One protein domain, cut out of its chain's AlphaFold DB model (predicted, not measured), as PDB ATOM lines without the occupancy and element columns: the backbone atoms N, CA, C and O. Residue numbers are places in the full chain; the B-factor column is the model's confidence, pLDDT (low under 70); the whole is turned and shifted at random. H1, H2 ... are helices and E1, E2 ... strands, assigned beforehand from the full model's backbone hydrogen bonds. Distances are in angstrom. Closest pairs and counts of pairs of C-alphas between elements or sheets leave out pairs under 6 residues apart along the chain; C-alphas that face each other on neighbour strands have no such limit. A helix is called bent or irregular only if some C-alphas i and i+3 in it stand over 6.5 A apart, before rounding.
ATOM      1  N   ALA A 115     -38.820  -9.042  36.749       94.12
ATOM      2  CA  ALA A 115     -40.004  -9.376  35.960       94.12
ATOM      3  C   ALA A 115     -40.829  -8.117  35.652       94.12
ATOM      4  O   ALA A 115     -42.028  -8.059  35.918       94.12
ATOM      5  N   ASP A 116     -40.189  -7.101  35.076       93.50
ATOM      6  CA  ASP A 116     -40.809  -5.801  34.786       93.50
ATOM      7  C   ASP A 116     -42.110  -5.940  33.981       93.50
ATOM      8  O   ASP A 116     -43.099  -5.271  34.263       93.50
ATOM      9  N   GLY A 117     -42.157  -6.888  33.040       93.69
ATOM     10  CA  GLY A 117     -43.362  -7.196  32.268       93.69
ATOM     11  C   GLY A 117     -44.536  -7.754  33.085       93.69
ATOM     12  O   GLY A 117     -45.647  -7.786  32.580       93.69
ATOM     13  N   ILE A 118     -44.316  -8.197  34.322       96.19
ATOM     14  CA  ILE A 118     -45.359  -8.665  35.247       96.19
ATOM     15  C   ILE A 118     -45.679  -7.585  36.277       96.19
ATOM     16  O   ILE A 118     -46.833  -7.418  36.633       96.19
ATOM     17  N   TYR A 119     -44.709  -6.818  36.767       96.94
ATOM     18  CA  TYR A 119     -45.010  -5.824  37.804       96.94
ATOM     19  C   TYR A 119     -45.464  -4.475  37.253       96.94
ATOM     20  O   TYR A 119     -46.097  -3.718  37.983       96.94
ATOM     21  N   PHE A 120     -45.147  -4.136  36.004       96.06
ATOM     22  CA  PHE A 120     -45.499  -2.836  35.439       96.06
ATOM     23  C   PHE A 120     -46.825  -2.895  34.691       96.06
ATOM     24  O   PHE A 120     -47.087  -3.798  33.894       96.06
ATOM     25  N   VAL A 121     -47.664  -1.896  34.941       97.38
ATOM     26  CA  VAL A 121     -49.043  -1.849  34.457       97.38
ATOM     27  C   VAL A 121     -49.419  -0.424  34.052       97.38
ATOM     28  O   VAL A 121     -48.770   0.545  34.449       97.38
ATOM     29  N   GLN A 122     -50.455  -0.284  33.232       97.06
ATOM     30  CA  GLN A 122     -51.167   0.979  33.019       97.06
ATOM     31  C   GLN A 122     -52.467   0.939  33.807       97.06
ATOM     32  O   GLN A 122     -53.113  -0.102  33.830       97.06
ATOM     33  N   VAL A 123     -52.874   2.051  34.410       95.75
ATOM     34  CA  VAL A 123     -54.226   2.161  34.975       95.75
ATOM     35  C   VAL A 123     -55.153   2.752  33.918       95.75
ATOM     36  O   VAL A 123     -54.861   3.802  33.352       95.75
ATOM     37  N   GLU A 124     -56.258   2.064  33.639       93.88
ATOM     38  CA  GLU A 124     -57.267   2.496  32.665       93.88
ATOM     39  C   GLU A 124     -58.401   3.282  33.316       93.88
ATOM     40  O   GLU A 124     -58.911   4.248  32.755       93.88
ATOM     41  N   SER A 125     -58.829   2.825  34.490       94.12
ATOM     42  CA  SER A 125     -59.907   3.430  35.258       94.12
ATOM     43  C   SER A 125     -59.774   3.058  36.724       94.12
ATOM     44  O   SER A 125     -59.089   2.103  37.099       94.12
ATOM     45  N   GLU A 126     -60.429   3.840  37.565       94.25
ATOM     46  CA  GLU A 126     -60.268   3.791  39.003       94.25
ATOM     47  C   GLU A 126     -61.628   3.954  39.689       94.25
ATOM     48  O   GLU A 126     -62.413   4.823  39.316       94.25
ATOM     49  N   THR A 127     -61.897   3.139  40.713       94.19
ATOM     50  CA  THR A 127     -63.026   3.325  41.642       94.19
ATOM     51  C   THR A 127     -62.537   4.036  42.909       94.19
ATOM     52  O   THR A 127     -61.523   4.725  42.866       94.19
ATOM     53  N   ARG A 128     -63.213   3.913  44.057       93.69
ATOM     54  CA  ARG A 128     -62.666   4.397  45.334       93.69
ATOM     55  C   ARG A 128     -61.469   3.553  45.788       93.69
ATOM     56  O   ARG A 128     -60.425   4.114  46.107       93.69
ATOM     57  N   ASP A 129     -61.610   2.230  45.742       96.38
ATOM     58  CA  ASP A 129     -60.694   1.290  46.405       96.38
ATOM     59  C   ASP A 129     -59.912   0.406  45.417       96.38
ATOM     60  O   ASP A 129     -58.859  -0.136  45.757       96.38
ATOM     61  N   THR A 130     -60.373   0.295  44.168       97.56
ATOM     62  CA  THR A 130     -59.774  -0.569  43.137       97.56
ATOM     63  C   THR A 130     -59.408   0.199  41.868       97.56
ATOM     64  O   THR A 130     -59.917   1.292  41.604       97.56
ATOM     65  N   ALA A 131     -58.502  -0.366  41.078       97.69
ATOM     66  CA  ALA A 131     -58.122   0.120  39.761       97.69
ATOM     67  C   ALA A 131     -58.214  -1.012  38.739       97.69
ATOM     68  O   ALA A 131     -57.789  -2.138  39.006       97.69
ATOM     69  N   LYS A 132     -58.732  -0.691  37.552       97.81
ATOM     70  CA  LYS A 132     -58.611  -1.546  36.374       97.81
ATOM     71  C   LYS A 132     -57.249  -1.282  35.744       97.81
ATOM     72  O   LYS A 132     -56.957  -0.156  35.332       97.81
ATOM     73  N   ILE A 133     -56.419  -2.313  35.698       97.75
ATOM     74  CA  ILE A 133     -55.053  -2.260  35.194       97.75
ATOM     75  C   ILE A 133     -54.908  -3.065  33.908       97.75
ATOM     76  O   ILE A 133     -55.549  -4.098  33.740       97.75
ATOM     77  N   ARG A 134     -54.001  -2.625  33.037       97.62
ATOM     78  CA  ARG A 134     -53.547  -3.347  31.848       97.62
ATOM     79  C   ARG A 134     -52.073  -3.700  31.996       97.62
ATOM     80  O   ARG A 134     -51.234  -2.811  32.167       97.62
ATOM     81  N   ASN A 135     -51.742  -4.983  31.921       96.62
ATOM     82  CA  ASN A 135     -50.364  -5.452  31.997       96.62
ATOM     83  C   ASN A 135     -49.565  -5.051  30.741       96.62
ATOM     84  O   ASN A 135     -50.032  -5.232  29.617       96.62
ATOM     85  N   ILE A 136     -48.340  -4.533  30.909       92.50
ATOM     86  CA  ILE A 136     -47.565  -4.005  29.769       92.50
ATOM     87  C   ILE A 136     -46.980  -5.082  28.841       92.50
ATOM     88  O   ILE A 136     -46.561  -4.751  27.735       92.50
ATOM     89  N   LYS A 137     -46.877  -6.338  29.293       92.38
ATOM     90  CA  LYS A 137     -46.268  -7.439  28.531       92.38
ATOM     91  C   LYS A 137     -47.271  -8.103  27.599       92.38
ATOM     92  O   LYS A 137     -46.903  -8.445  26.481       92.38
ATOM     93  N   ASN A 138     -48.498  -8.333  28.060       94.88
ATOM     94  CA  ASN A 138     -49.490  -9.124  27.324       94.88
ATOM     95  C   ASN A 138     -50.841  -8.421  27.122       94.88
ATOM     96  O   ASN A 138     -51.741  -9.027  26.552       94.88
ATOM     97  N   ASN A 139     -50.977  -7.163  27.555       95.62
ATOM     98  CA  ASN A 139     -52.207  -6.370  27.477       95.62
ATOM     99  C   ASN A 139     -53.422  -6.990  28.187       95.62
ATOM    100  O   ASN A 139     -54.538  -6.526  27.970       95.62
ATOM    101  N   LEU A 140     -53.227  -8.001  29.039       97.25
ATOM    102  CA  LEU A 140     -54.317  -8.547  29.839       97.25
ATOM    103  C   LEU A 140     -54.767  -7.525  30.878       97.25
ATOM    104  O   LEU A 140     -53.955  -6.787  31.450       97.25
ATOM    105  N   GLU A 141     -56.071  -7.511  31.115       97.75
ATOM    106  CA  GLU A 141     -56.715  -6.606  32.049       97.75
ATOM    107  C   GLU A 141     -57.043  -7.326  33.353       97.75
ATOM    108  O   GLU A 141     -57.520  -8.460  33.353       97.75
ATOM    109  N   PHE A 142     -56.816  -6.641  34.466       98.12
ATOM    110  CA  PHE A 142     -57.144  -7.127  35.801       98.12
ATOM    111  C   PHE A 142     -57.721  -5.987  36.632       98.12
ATOM    112  O   PHE A 142     -57.469  -4.813  36.360       98.12
ATOM    113  N   ALA A 143     -58.469  -6.323  37.674       98.12
ATOM    114  CA  ALA A 143     -58.711  -5.395  38.769       98.12
ATOM    115  C   ALA A 143     -57.673  -5.658  39.862       98.12
ATOM    116  O   ALA A 143     -57.313  -6.808  40.092       98.12
ATOM    117  N   VAL A 144     -57.200  -4.608  40.526       98.44
ATOM    118  CA  VAL A 144     -56.361  -4.702  41.731       98.44
ATOM    119  C   VAL A 144     -56.766  -3.623  42.724       98.44
ATOM    120  O   VAL A 144     -57.315  -2.585  42.346       98.44
ATOM    121  N   GLU A 145     -56.493  -3.836  44.003       98.44
ATOM    122  CA  GLU A 145     -56.656  -2.818  45.033       98.44
ATOM    123  C   GLU A 145     -55.664  -1.674  44.797       98.44
ATOM    124  O   GLU A 145     -54.469  -1.892  44.604       98.44
ATOM    125  N   LYS A 146     -56.128  -0.423  44.845       96.44
ATOM    126  CA  LYS A 146     -55.284   0.740  44.517       96.44
ATOM    127  C   LYS A 146     -54.055   0.874  45.401       96.44
ATOM    128  O   LYS A 146     -53.015   1.348  44.956       96.44
ATOM    129  N   THR A 147     -54.177   0.485  46.664       96.12
ATOM    130  CA  THR A 147     -53.135   0.651  47.680       96.12
ATOM    131  C   THR A 147     -51.905  -0.221  47.424       96.12
ATOM    132  O   THR A 147     -50.848   0.077  47.981       96.12
ATOM    133  N   ILE A 148     -51.988  -1.229  46.541       96.81
ATOM    134  CA  ILE A 148     -50.826  -2.011  46.090       96.81
ATOM    135  C   ILE A 148     -50.072  -1.351  44.923       96.81
ATOM    136  O   ILE A 148     -48.981  -1.786  44.560       96.81
ATOM    137  N   LEU A 149     -50.637  -0.308  44.309       97.62
ATOM    138  CA  LEU A 149     -50.038   0.377  43.168       97.62
ATOM    139  C   LEU A 149     -49.170   1.554  43.618       97.62
ATOM    140  O   LEU A 149     -49.472   2.257  44.586       97.62
ATOM    141  N   ARG A 150     -48.088   1.800  42.876       97.12
ATOM    142  CA  ARG A 150     -47.254   3.004  43.003       97.12
ATOM    143  C   ARG A 150     -46.986   3.619  41.640       97.12
ATOM    144  O   ARG A 150     -46.755   2.888  40.676       97.12
ATOM    145  N   LYS A 151     -47.025   4.954  41.544       97.12
ATOM    146  CA  LYS A 151     -46.765   5.661  40.280       97.12
ATOM    147  C   LYS A 151     -45.340   5.369  39.834       97.12
ATOM    148  O   LYS A 151     -44.402   5.497  40.616       97.12
ATOM    149  N   LEU A 152     -45.182   5.000  38.574       96.31
ATOM    150  CA  LEU A 152     -43.925   4.541  38.013       96.31
ATOM    151  C   LEU A 152     -43.461   5.468  36.893       96.31
ATOM    152  O   LEU A 152     -44.216   5.764  35.969       96.31
ATOM    153  N   LEU A 153     -42.200   5.878  36.958       95.50
ATOM    154  CA  LEU A 153     -41.524   6.654  35.929       95.50
ATOM    155  C   LEU A 153     -40.551   5.781  35.148       95.50
ATOM    156  O   LEU A 153     -39.737   5.042  35.709       95.50
ATOM    157  N   LYS A 154     -40.587   5.932  33.830       91.94
ATOM    158  CA  LYS A 154     -39.492   5.570  32.933       91.94
ATOM    159  C   LYS A 154     -38.532   6.749  32.830       91.94
ATOM    160  O   LYS A 154     -38.927   7.888  33.051       91.94
ATOM    161  N   GLY A 155     -37.281   6.497  32.436       90.50
ATOM    162  CA  GLY A 155     -36.283   7.566  32.273       90.50
ATOM    163  C   GLY A 155     -36.822   8.735  31.437       90.50
ATOM    164  O   GLY A 155     -36.825   9.873  31.889       90.50
ATOM    165  N   LYS A 156     -37.436   8.447  30.284       90.88
ATOM    166  CA  LYS A 156     -38.025   9.469  29.400       90.88
ATOM    167  C   LYS A 156     -39.107  10.354  30.043       90.88
ATOM    168  O   LYS A 156     -39.367  11.434  29.518       90.88
ATOM    169  N   ASP A 157     -39.726   9.905  31.133       94.00
ATOM    170  CA  ASP A 157     -40.757  10.651  31.859       94.00
ATOM    171  C   ASP A 157     -40.121  11.716  32.774       94.00
ATOM    172  O   ASP A 157     -40.795  12.635  33.227       94.00
ATOM    173  N   ILE A 158     -38.813  11.638  33.036       95.31
ATOM    174  CA  ILE A 158     -38.076  12.585  33.875       95.31
ATOM    175  C   ILE A 158     -37.497  13.697  32.984       95.31
ATOM    176  O   ILE A 158     -36.657  13.450  32.114       95.31
ATOM    177  N   ARG A 159     -37.963  14.936  33.163       93.94
ATOM    178  CA  ARG A 159     -37.590  16.110  32.360       93.94
ATOM    179  C   ARG A 159     -36.950  17.187  33.238       93.94
ATOM    180  O   ARG A 159     -37.068  17.174  34.457       93.94
ATOM    181  N   ARG A 160     -36.291  18.167  32.615       94.88
ATOM    182  CA  ARG A 160     -35.728  19.320  33.334       94.88
ATOM    183  C   ARG A 160     -36.838  20.038  34.115       94.88
ATOM    184  O   ARG A 160     -37.805  20.511  33.521       94.88
ATOM    185  N   CYS A 161     -36.694  20.079  35.437       94.94
ATOM    186  CA  CYS A 161     -37.616  20.697  36.393       94.94
ATOM    187  C   CYS A 161     -39.038  20.099  36.447       94.94
ATOM    188  O   CYS A 161     -39.900  20.660  37.127       94.94
ATOM    189  N   SER A 162     -39.321  18.967  35.789       93.19
ATOM    190  CA  SER A 162     -40.652  18.347  35.827       93.19
ATOM    191  C   SER A 162     -40.653  16.850  35.522       93.19
ATOM    192  O   SER A 162     -39.721  16.287  34.961       93.19
ATOM    193  N   VAL A 163     -41.740  16.186  35.909       93.81
ATOM    194  CA  VAL A 163     -41.967  14.759  35.667       93.81
ATOM    195  C   VAL A 163     -43.213  14.598  34.812       93.81
ATOM    196  O   VAL A 163     -44.306  14.902  35.272       93.81
ATOM    197  N   ASP A 164     -43.078  14.105  33.588       92.38
ATOM    198  CA  ASP A 164     -44.167  13.843  32.647       92.38
ATOM    199  C   ASP A 164     -44.688  12.406  32.784       92.38
ATOM    200  O   ASP A 164     -44.489  11.552  31.921       92.38
ATOM    201  N   TRP A 165     -45.320  12.125  33.922       92.81
ATOM    202  CA  TRP A 165     -45.862  10.805  34.221       92.81
ATOM    203  C   TRP A 165     -47.006  10.424  33.269       92.81
ATOM    204  O   TRP A 165     -48.008  11.128  33.165       92.81
ATOM    205  N   LYS A 166     -46.871   9.273  32.600       89.44
ATOM    206  CA  LYS A 166     -47.803   8.783  31.567       89.44
ATOM    207  C   LYS A 166     -48.732   7.662  32.044       89.44
ATOM    208  O   LYS A 166     -48.940   6.708  31.307       89.44
ATOM    209  N   GLY A 167     -49.224   7.715  33.283       90.69
ATOM    210  CA  GLY A 167     -50.185   6.715  33.783       90.69
ATOM    211  C   GLY A 167     -49.597   5.325  34.072       90.69
ATOM    212  O   GLY A 167     -50.339   4.369  34.294       90.69
ATOM    213  N   SER A 168     -48.266   5.198  34.081       93.94
ATOM    214  CA  SER A 168     -47.589   3.933  34.384       93.94
ATOM    215  C   SER A 168     -47.541   3.689  35.890       93.94
ATOM    216  O   SER A 168     -47.229   4.600  36.658       93.94
ATOM    217  N   TYR A 169     -47.786   2.455  36.309       97.38
ATOM    218  CA  TYR A 169     -47.729   2.026  37.702       97.38
ATOM    219  C   TYR A 169     -46.895   0.756  37.855       97.38
ATOM    220  O   TYR A 169     -46.670   0.016  36.896       97.38
ATOM    221  N   VAL A 170     -46.451   0.507  39.082       96.94
ATOM    222  CA  VAL A 170     -45.882  -0.767  39.515       96.94
ATOM    223  C   VAL A 170     -46.790  -1.394  40.571       96.94
ATOM    224  O   VAL A 170     -47.226  -0.710  41.497       96.94
ATOM    225  N   VAL A 171     -47.065  -2.690  40.430       97.75
ATOM    226  CA  VAL A 171     -47.647  -3.521  41.488       97.75
ATOM    227  C   VAL A 171     -46.539  -3.775  42.512       97.75
ATOM    228  O   VAL A 171     -45.538  -4.437  42.217       97.75
ATOM    229  N   TYR A 172     -46.680  -3.183  43.693       96.94
ATOM    230  CA  TYR A 172     -45.628  -3.071  44.697       96.94
ATOM    231  C   TYR A 172     -46.008  -3.855  45.964       96.94
ATOM    232  O   TYR A 172     -46.715  -3.330  46.823       96.94
ATOM    233  N   PRO A 173     -45.558  -5.118  46.108       96.94
ATOM    234  CA  PRO A 173     -45.975  -6.001  47.199       96.94
ATOM    235  C   PRO A 173     -45.192  -5.745  48.497       96.94
ATOM    236  O   PRO A 173     -44.789  -6.678  49.191       96.94
ATOM    237  N   TYR A 174     -44.929  -4.482  48.825       96.81
ATOM    238  CA  TYR A 174     -44.155  -4.095  50.002       96.81
ATOM    239  C   TYR A 174     -44.829  -2.942  50.738       96.81
ATOM    240  O   TYR A 174     -45.464  -2.080  50.135       96.81
ATOM    241  N   LEU A 175     -44.638  -2.915  52.053       94.06
ATOM    242  CA  LEU A 175     -44.977  -1.784  52.907       94.06
ATOM    243  C   LEU A 175     -43.690  -1.082  53.309       94.06
ATOM    244  O   LEU A 175     -42.742  -1.740  53.741       94.06
ATOM    245  N   VAL A 176     -43.665   0.241  53.181       91.38
ATOM    246  CA  VAL A 176     -42.573   1.065  53.694       91.38
ATOM    247  C   VAL A 176     -43.030   1.687  55.007       91.38
ATOM    248  O   VAL A 176     -44.047   2.374  55.064       91.38
ATOM    249  N   LYS A 177     -42.296   1.412  56.085       88.75
ATOM    250  CA  LYS A 177     -42.529   1.992  57.409       88.75
ATOM    251  C   LYS A 177     -41.190   2.227  58.100       88.75
ATOM    252  O   LYS A 177     -40.336   1.345  58.080       88.75
ATOM    253  N   ASP A 178     -41.015   3.403  58.701       85.38
ATOM    254  CA  ASP A 178     -39.815   3.778  59.468       85.38
ATOM    255  C   ASP A 178     -38.497   3.527  58.697       85.38
ATOM    256  O   ASP A 178     -37.586   2.866  59.197       85.38
ATOM    257  N   ASP A 179     -38.416   4.009  57.447       82.06
ATOM    258  CA  ASP A 179     -37.280   3.803  56.526       82.06
ATOM    259  C   ASP A 179     -36.941   2.314  56.263       82.06
ATOM    260  O   ASP A 179     -35.811   1.969  55.912       82.06
ATOM    261  N   LYS A 180     -37.910   1.398  56.410       89.88
ATOM    262  CA  LYS A 180     -37.750  -0.032  56.106       89.88
ATOM    263  C   LYS A 180     -38.861  -0.536  55.200       89.88
ATOM    264  O   LYS A 180     -40.035  -0.271  55.434       89.88
ATOM    265  N   ALA A 181     -38.483  -1.318  54.195       93.44
ATOM    266  CA  ALA A 181     -39.425  -2.030  53.344       93.44
ATOM    267  C   ALA A 181     -39.610  -3.472  53.835       93.44
ATOM    268  O   ALA A 181     -38.657  -4.254  53.863       93.44
ATOM    269  N   SER A 182     -40.841  -3.835  54.185       95.69
ATOM    270  CA  SER A 182     -41.240  -5.204  54.522       95.69
ATOM    271  C   SER A 182     -42.092  -5.796  53.406       95.69
ATOM    272  O   SER A 182     -42.980  -5.126  52.881       95.69
ATOM    273  N   LEU A 183     -41.834  -7.054  53.049       97.38
ATOM    274  CA  LEU A 183     -42.660  -7.786  52.090       97.38
ATOM    275  C   LEU A 183     -44.063  -7.992  52.668       97.38
ATOM    276  O   LEU A 183     -44.187  -8.417  53.812       97.38
ATOM    277  N   ILE A 184     -45.093  -7.736  51.863       97.81
ATOM    278  CA  ILE A 184     -46.445  -8.230  52.129       97.81
ATOM    279  C   ILE A 184     -46.443  -9.690  51.684       97.81
ATOM    280  O   ILE A 184     -46.319  -9.960  50.488       97.81
ATOM    281  N   THR A 185     -46.498 -10.626  52.627       98.19
ATOM    282  CA  THR A 185     -46.458 -12.062  52.317       98.19
ATOM    283  C   THR A 185     -47.624 -12.467  51.420       98.19
ATOM    284  O   THR A 185     -48.658 -11.801  51.378       98.19
ATOM    285  N   LEU A 186     -47.487 -13.576  50.695       97.75
ATOM    286  CA  LEU A 186     -48.520 -14.024  49.768       97.75
ATOM    287  C   LEU A 186     -49.826 -14.370  50.510       97.75
ATOM    288  O   LEU A 186     -50.908 -14.127  49.980       97.75
ATOM    289  N   SER A 187     -49.725 -14.860  51.753       97.94
ATOM    290  CA  SER A 187     -50.875 -15.047  52.649       97.94
ATOM    291  C   SER A 187     -51.554 -13.718  52.975       97.94
ATOM    292  O   SER A 187     -52.756 -13.578  52.783       97.94
ATOM    293  N   GLU A 188     -50.792 -12.703  53.386       98.19
ATOM    294  CA  GLU A 188     -51.359 -11.382  53.665       98.19
ATOM    295  C   GLU A 188     -51.938 -10.696  52.419       98.19
ATOM    296  O   GLU A 188     -52.874  -9.904  52.545       98.19
ATOM    297  N   ILE A 189     -51.374 -10.950  51.230       98.25
ATOM    298  CA  ILE A 189     -51.938 -10.493  49.953       98.25
ATOM    299  C   ILE A 189     -53.274 -11.184  49.709       98.25
ATOM    300  O   ILE A 189     -54.237 -10.502  49.391       98.25
ATOM    301  N   LYS A 190     -53.372 -12.500  49.910       98.12
ATOM    302  CA  LYS A 190     -54.636 -13.229  49.755       98.12
ATOM    303  C   LYS A 190     -55.750 -12.656  50.636       98.12
ATOM    304  O   LYS A 190     -56.878 -12.524  50.170       98.12
ATOM    305  N   ASP A 191     -55.419 -12.286  51.870       97.88
ATOM    306  CA  ASP A 191     -56.406 -11.813  52.843       97.88
ATOM    307  C   ASP A 191     -56.783 -10.335  52.651       97.88
ATOM    308  O   ASP A 191     -57.950  -9.969  52.784       97.88
ATOM    309  N   ARG A 192     -55.808  -9.461  52.355       97.44
ATOM    310  CA  ARG A 192     -56.016  -7.996  52.293       97.44
ATOM    311  C   ARG A 192     -56.131  -7.429  50.880       97.44
ATOM    312  O   ARG A 192     -56.647  -6.327  50.717       97.44
ATOM    313  N   TYR A 193     -55.609  -8.150  49.896       98.19
ATOM    314  CA  TYR A 193     -55.510  -7.748  48.495       98.19
ATOM    315  C   TYR A 193     -55.945  -8.900  47.561       98.19
ATOM    316  O   TYR A 193     -55.154  -9.340  46.717       98.19
ATOM    317  N   PRO A 194     -57.158  -9.466  47.731       98.38
ATOM    318  CA  PRO A 194     -57.592 -10.654  46.996       98.38
ATOM    319  C   PRO A 194     -57.556 -10.480  45.469       98.38
ATOM    320  O   PRO A 194     -57.276 -11.438  44.754       98.38
ATOM    321  N   LEU A 195     -57.773  -9.272  44.942       98.56
ATOM    322  CA  LEU A 195     -57.684  -9.014  43.504       98.56
ATOM    323  C   LEU A 195     -56.226  -9.051  43.019       98.56
ATOM    324  O   LEU A 195     -55.917  -9.668  41.996       98.56
ATOM    325  N   ALA A 196     -55.302  -8.454  43.776       98.50
ATOM    326  CA  ALA A 196     -53.874  -8.579  43.495       98.50
ATOM    327  C   ALA A 196     -53.345 -10.011  43.696       98.50
ATOM    328  O   ALA A 196     -52.406 -10.418  43.011       98.50
ATOM    329  N   TYR A 197     -53.940 -10.795  44.600       98.69
ATOM    330  CA  TYR A 197     -53.625 -12.215  44.743       98.69
ATOM    331  C   TYR A 197     -53.916 -12.972  43.445       98.69
ATOM    332  O   TYR A 197     -53.019 -13.633  42.919       98.69
ATOM    333  N   GLU A 198     -55.117 -12.814  42.882       98.56
ATOM    334  CA  GLU A 198     -55.486 -13.432  41.600       98.56
ATOM    335  C   GLU A 198     -54.562 -12.977  40.460       98.56
ATOM    336  O   GLU A 198     -54.110 -13.797  39.656       98.56
ATOM    337  N   TYR A 199     -54.189 -11.691  40.442       98.56
ATOM    338  CA  TYR A 199     -53.186 -11.168  39.514       98.56
ATOM    339  C   TYR A 199     -51.856 -11.921  39.618       98.56
ATOM    340  O   TYR A 199     -51.335 -12.416  38.619       98.56
ATOM    341  N   PHE A 200     -51.295 -12.052  40.823       98.50
ATOM    342  CA  PHE A 200     -50.038 -12.771  41.001       98.50
ATOM    343  C   PHE A 200     -50.172 -14.248  40.649       98.50
ATOM    344  O   PHE A 200     -49.280 -14.789  39.993       98.50
ATOM    345  N   LYS A 201     -51.273 -14.903  41.043       98.25
ATOM    346  CA  LYS A 201     -51.510 -16.327  40.765       98.25
ATOM    347  C   LYS A 201     -51.572 -16.615  39.273       98.25
ATOM    348  O   LYS A 201     -50.987 -17.605  38.838       98.25
ATOM    349  N   HIS A 202     -52.158 -15.718  38.481       98.25
ATOM    350  CA  HIS A 202     -52.119 -15.810  37.020       98.25
ATOM    351  C   HIS A 202     -50.678 -15.911  36.476       98.25
ATOM    352  O   HIS A 202     -50.416 -16.646  35.524       98.25
ATOM    353  N   TYR A 203     -49.726 -15.211  37.099       98.00
ATOM    354  CA  TYR A 203     -48.318 -15.184  36.695       98.00
ATOM    355  C   TYR A 203     -47.398 -16.108  37.518       98.00
ATOM    356  O   TYR A 203     -46.177 -16.035  37.360       98.00
ATOM    357  N   GLU A 204     -47.940 -16.993  38.362       97.88
ATOM    358  CA  GLU A 204     -47.171 -17.783  39.336       97.88
ATOM    359  C   GLU A 204     -46.008 -18.553  38.703       97.88
ATOM    360  O   GLU A 204     -44.874 -18.443  39.168       97.88
ATOM    361  N   LEU A 205     -46.261 -19.293  37.616       97.19
ATOM    362  CA  LEU A 205     -45.221 -20.077  36.948       97.19
ATOM    363  C   LEU A 205     -44.069 -19.180  36.475       97.19
ATOM    364  O   LEU A 205     -42.912 -19.471  36.756       97.19
ATOM    365  N   GLN A 206     -44.385 -18.057  35.822       97.31
ATOM    366  CA  GLN A 206     -43.378 -17.115  35.316       97.31
ATOM    367  C   GLN A 206     -42.580 -16.478  36.456       97.31
ATOM    368  O   GLN A 206     -41.378 -16.252  36.328       97.31
ATOM    369  N   LEU A 207     -43.244 -16.183  37.573       97.56
ATOM    370  CA  LEU A 207     -42.606 -15.605  38.744       97.56
ATOM    371  C   LEU A 207     -41.705 -16.626  39.457       97.56
ATOM    372  O   LEU A 207     -40.601 -16.265  39.860       97.56
ATOM    373  N   LYS A 208     -42.103 -17.894  39.548       97.06
ATOM    374  CA  LYS A 208     -41.296 -18.965  40.149       97.06
ATOM    375  C   LYS A 208     -40.052 -19.328  39.339       97.06
ATOM    376  O   LYS A 208     -39.002 -19.588  39.921       97.06
ATOM    377  N   THR A 209     -40.154 -19.344  38.008       96.12
ATOM    378  CA  THR A 209     -39.083 -19.863  37.141       96.12
ATOM    379  C   THR A 209     -38.058 -18.817  36.699       96.12
ATOM    380  O   THR A 209     -37.062 -19.167  36.068       96.12
ATOM    381  N   ARG A 210     -38.277 -17.529  36.987       94.88
ATOM    382  CA  ARG A 210     -37.362 -16.451  36.575       94.88
ATOM    383  C   ARG A 210     -36.023 -16.498  37.322       94.88
ATOM    384  O   ARG A 210     -35.972 -16.999  38.444       94.88
ATOM    385  N   GLU A 211     -34.981 -15.927  36.709       92.88
ATOM    386  CA  GLU A 211     -33.597 -15.929  37.227       92.88
ATOM    387  C   GLU A 211     -33.164 -17.346  37.648       92.88
ATOM    388  O   GLU A 211     -32.897 -17.602  38.819       92.88
ATOM    389  N   ASP A 212     -33.186 -18.287  36.701       93.69
ATOM    390  CA  ASP A 212     -32.780 -19.683  36.906       93.69
ATOM    391  C   ASP A 212     -33.506 -20.391  38.066       93.69
ATOM    392  O   ASP A 212     -32.903 -21.089  38.879       93.69
ATOM    393  N   ASN A 213     -34.838 -20.247  38.125       94.12
ATOM    394  CA  ASN A 213     -35.715 -20.886  39.120       94.12
ATOM    395  C   ASN A 213     -35.451 -20.486  40.583       94.12
ATOM    396  O   ASN A 213     -35.828 -21.215  41.501       94.12
ATOM    397  N   LYS A 214     -34.854 -19.314  40.822       93.94
ATOM    398  CA  LYS A 214     -34.444 -18.862  42.162       93.94
ATOM    399  C   LYS A 214     -35.569 -18.796  43.206       93.94
ATOM    400  O   LYS A 214     -35.278 -18.854  44.396       93.94
ATOM    401  N   LEU A 215     -36.830 -18.664  42.785       95.50
ATOM    402  CA  LEU A 215     -38.005 -18.576  43.668       95.50
ATOM    403  C   LEU A 215     -38.973 -19.764  43.521       95.50
ATOM    404  O   LEU A 215     -40.116 -19.673  43.960       95.50
TER     405      LEU A 215
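AT A GLANCE: This is residues 115 to 215 of the 392 residues of the protein "Site-specific DNA-methyltransferase (adenine-specific)" of Thermoplasma acidophilum (strain ATCC 25905 / DSM 1728 / JCM 9062 / NBRC 15155 / AMRC-C165) (UniProt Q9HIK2). What is the main picture? A strongly twisted, curled sheet of five strands has H3 over its E3 and E2 end, with H2 folded back on H3 as a helical hairpin and H4 leading on beyond H3. E5 runs on at 89 degrees into a separate two-stranded hairpin, E6 and E7, while the long loop of residues 154 to 167 reaches away between E4 and E5. What is it built of? The printed part has 101 residues, with four named helices and seven named strands in the order H1 E1 E2 E3 E4 E5 E6 E7 H2 H3 H4, a mixed class; the larger sheet, E3 E2 E1 E5 E4, is antiparallel. How large is it? It is compact, with a radius of gyration of the C-alphas of 14.4 A and spans of 41 by 35 by 34 A.

HOW THE PARTS SIT: How is the larger sheet formed? H1, residues 116 to 119, only grazes it; E1, residues 120 to 126, E2, residues 130 to 135, and E3, residues 141 to 145, make a meander, each strand the antiparallel neighbour of the one before. E4, residues 149 to 153, and E5, residues 168 to 171, form a hairpin, and E5 is antiparallel to E1. Within hydrogen-bond range are N 124 and O 132 at 2.9 A, N 133 and O 142 at 2.8 A, N 152 and O 168 at 2.8 A, and N 169 and O 121 at 2.8 A. What follows E5? E6, residues 174 to 177, and E7, residues 180 to 183, form a hairpin, with N 175 and O 182 at 2.9 A, and both are apart from E1. How do the later helices stand? H2, residues 186 to 192, and H3, residues 194 to 202, touch as a helical hairpin, closest at the C-alphas of Lys 190 and Tyr 197, 5.2 A, opposite ways at a shallow tilt of 32 degrees, only just short of steep. H3 is on the sheet at a height over the sheet of 9.1 A, its C-alpha of Leu 195 4.8 A from that of Val 144, their closest pair. H4, residues 204 to 213, is not on the sheet and meets H3 only through their link. What of the helix backbones? Every O i to N i+4 pair is within hydrogen-bond range in H2 and H3, and 4 of 6 are in H4; H1 is too short for such a pair.

IN THESE COORDINATES: Where are the anchors? H1 begins at C-alpha 116 (-40.809, -5.801, 34.786), and H4 ends at C-alpha 213 (-35.715, -20.886, 39.120). Which elements are longer? E1 spans 16.6 A, E2 15.4 A, E3 13.5 A and H3 12.5 A; H4 is irregular, with C-alphas 208 and 211 8.8 A apart.

THE WHOLE: What is farthest apart? The C-alphas of Arg 160 and Ser 187 are 42.2 A apart. Is anything cut, long or uncertain? The printed part has no cut, E4 to E5 is a long link of 14 residues, and no printed residue is under 70 in pLDDT.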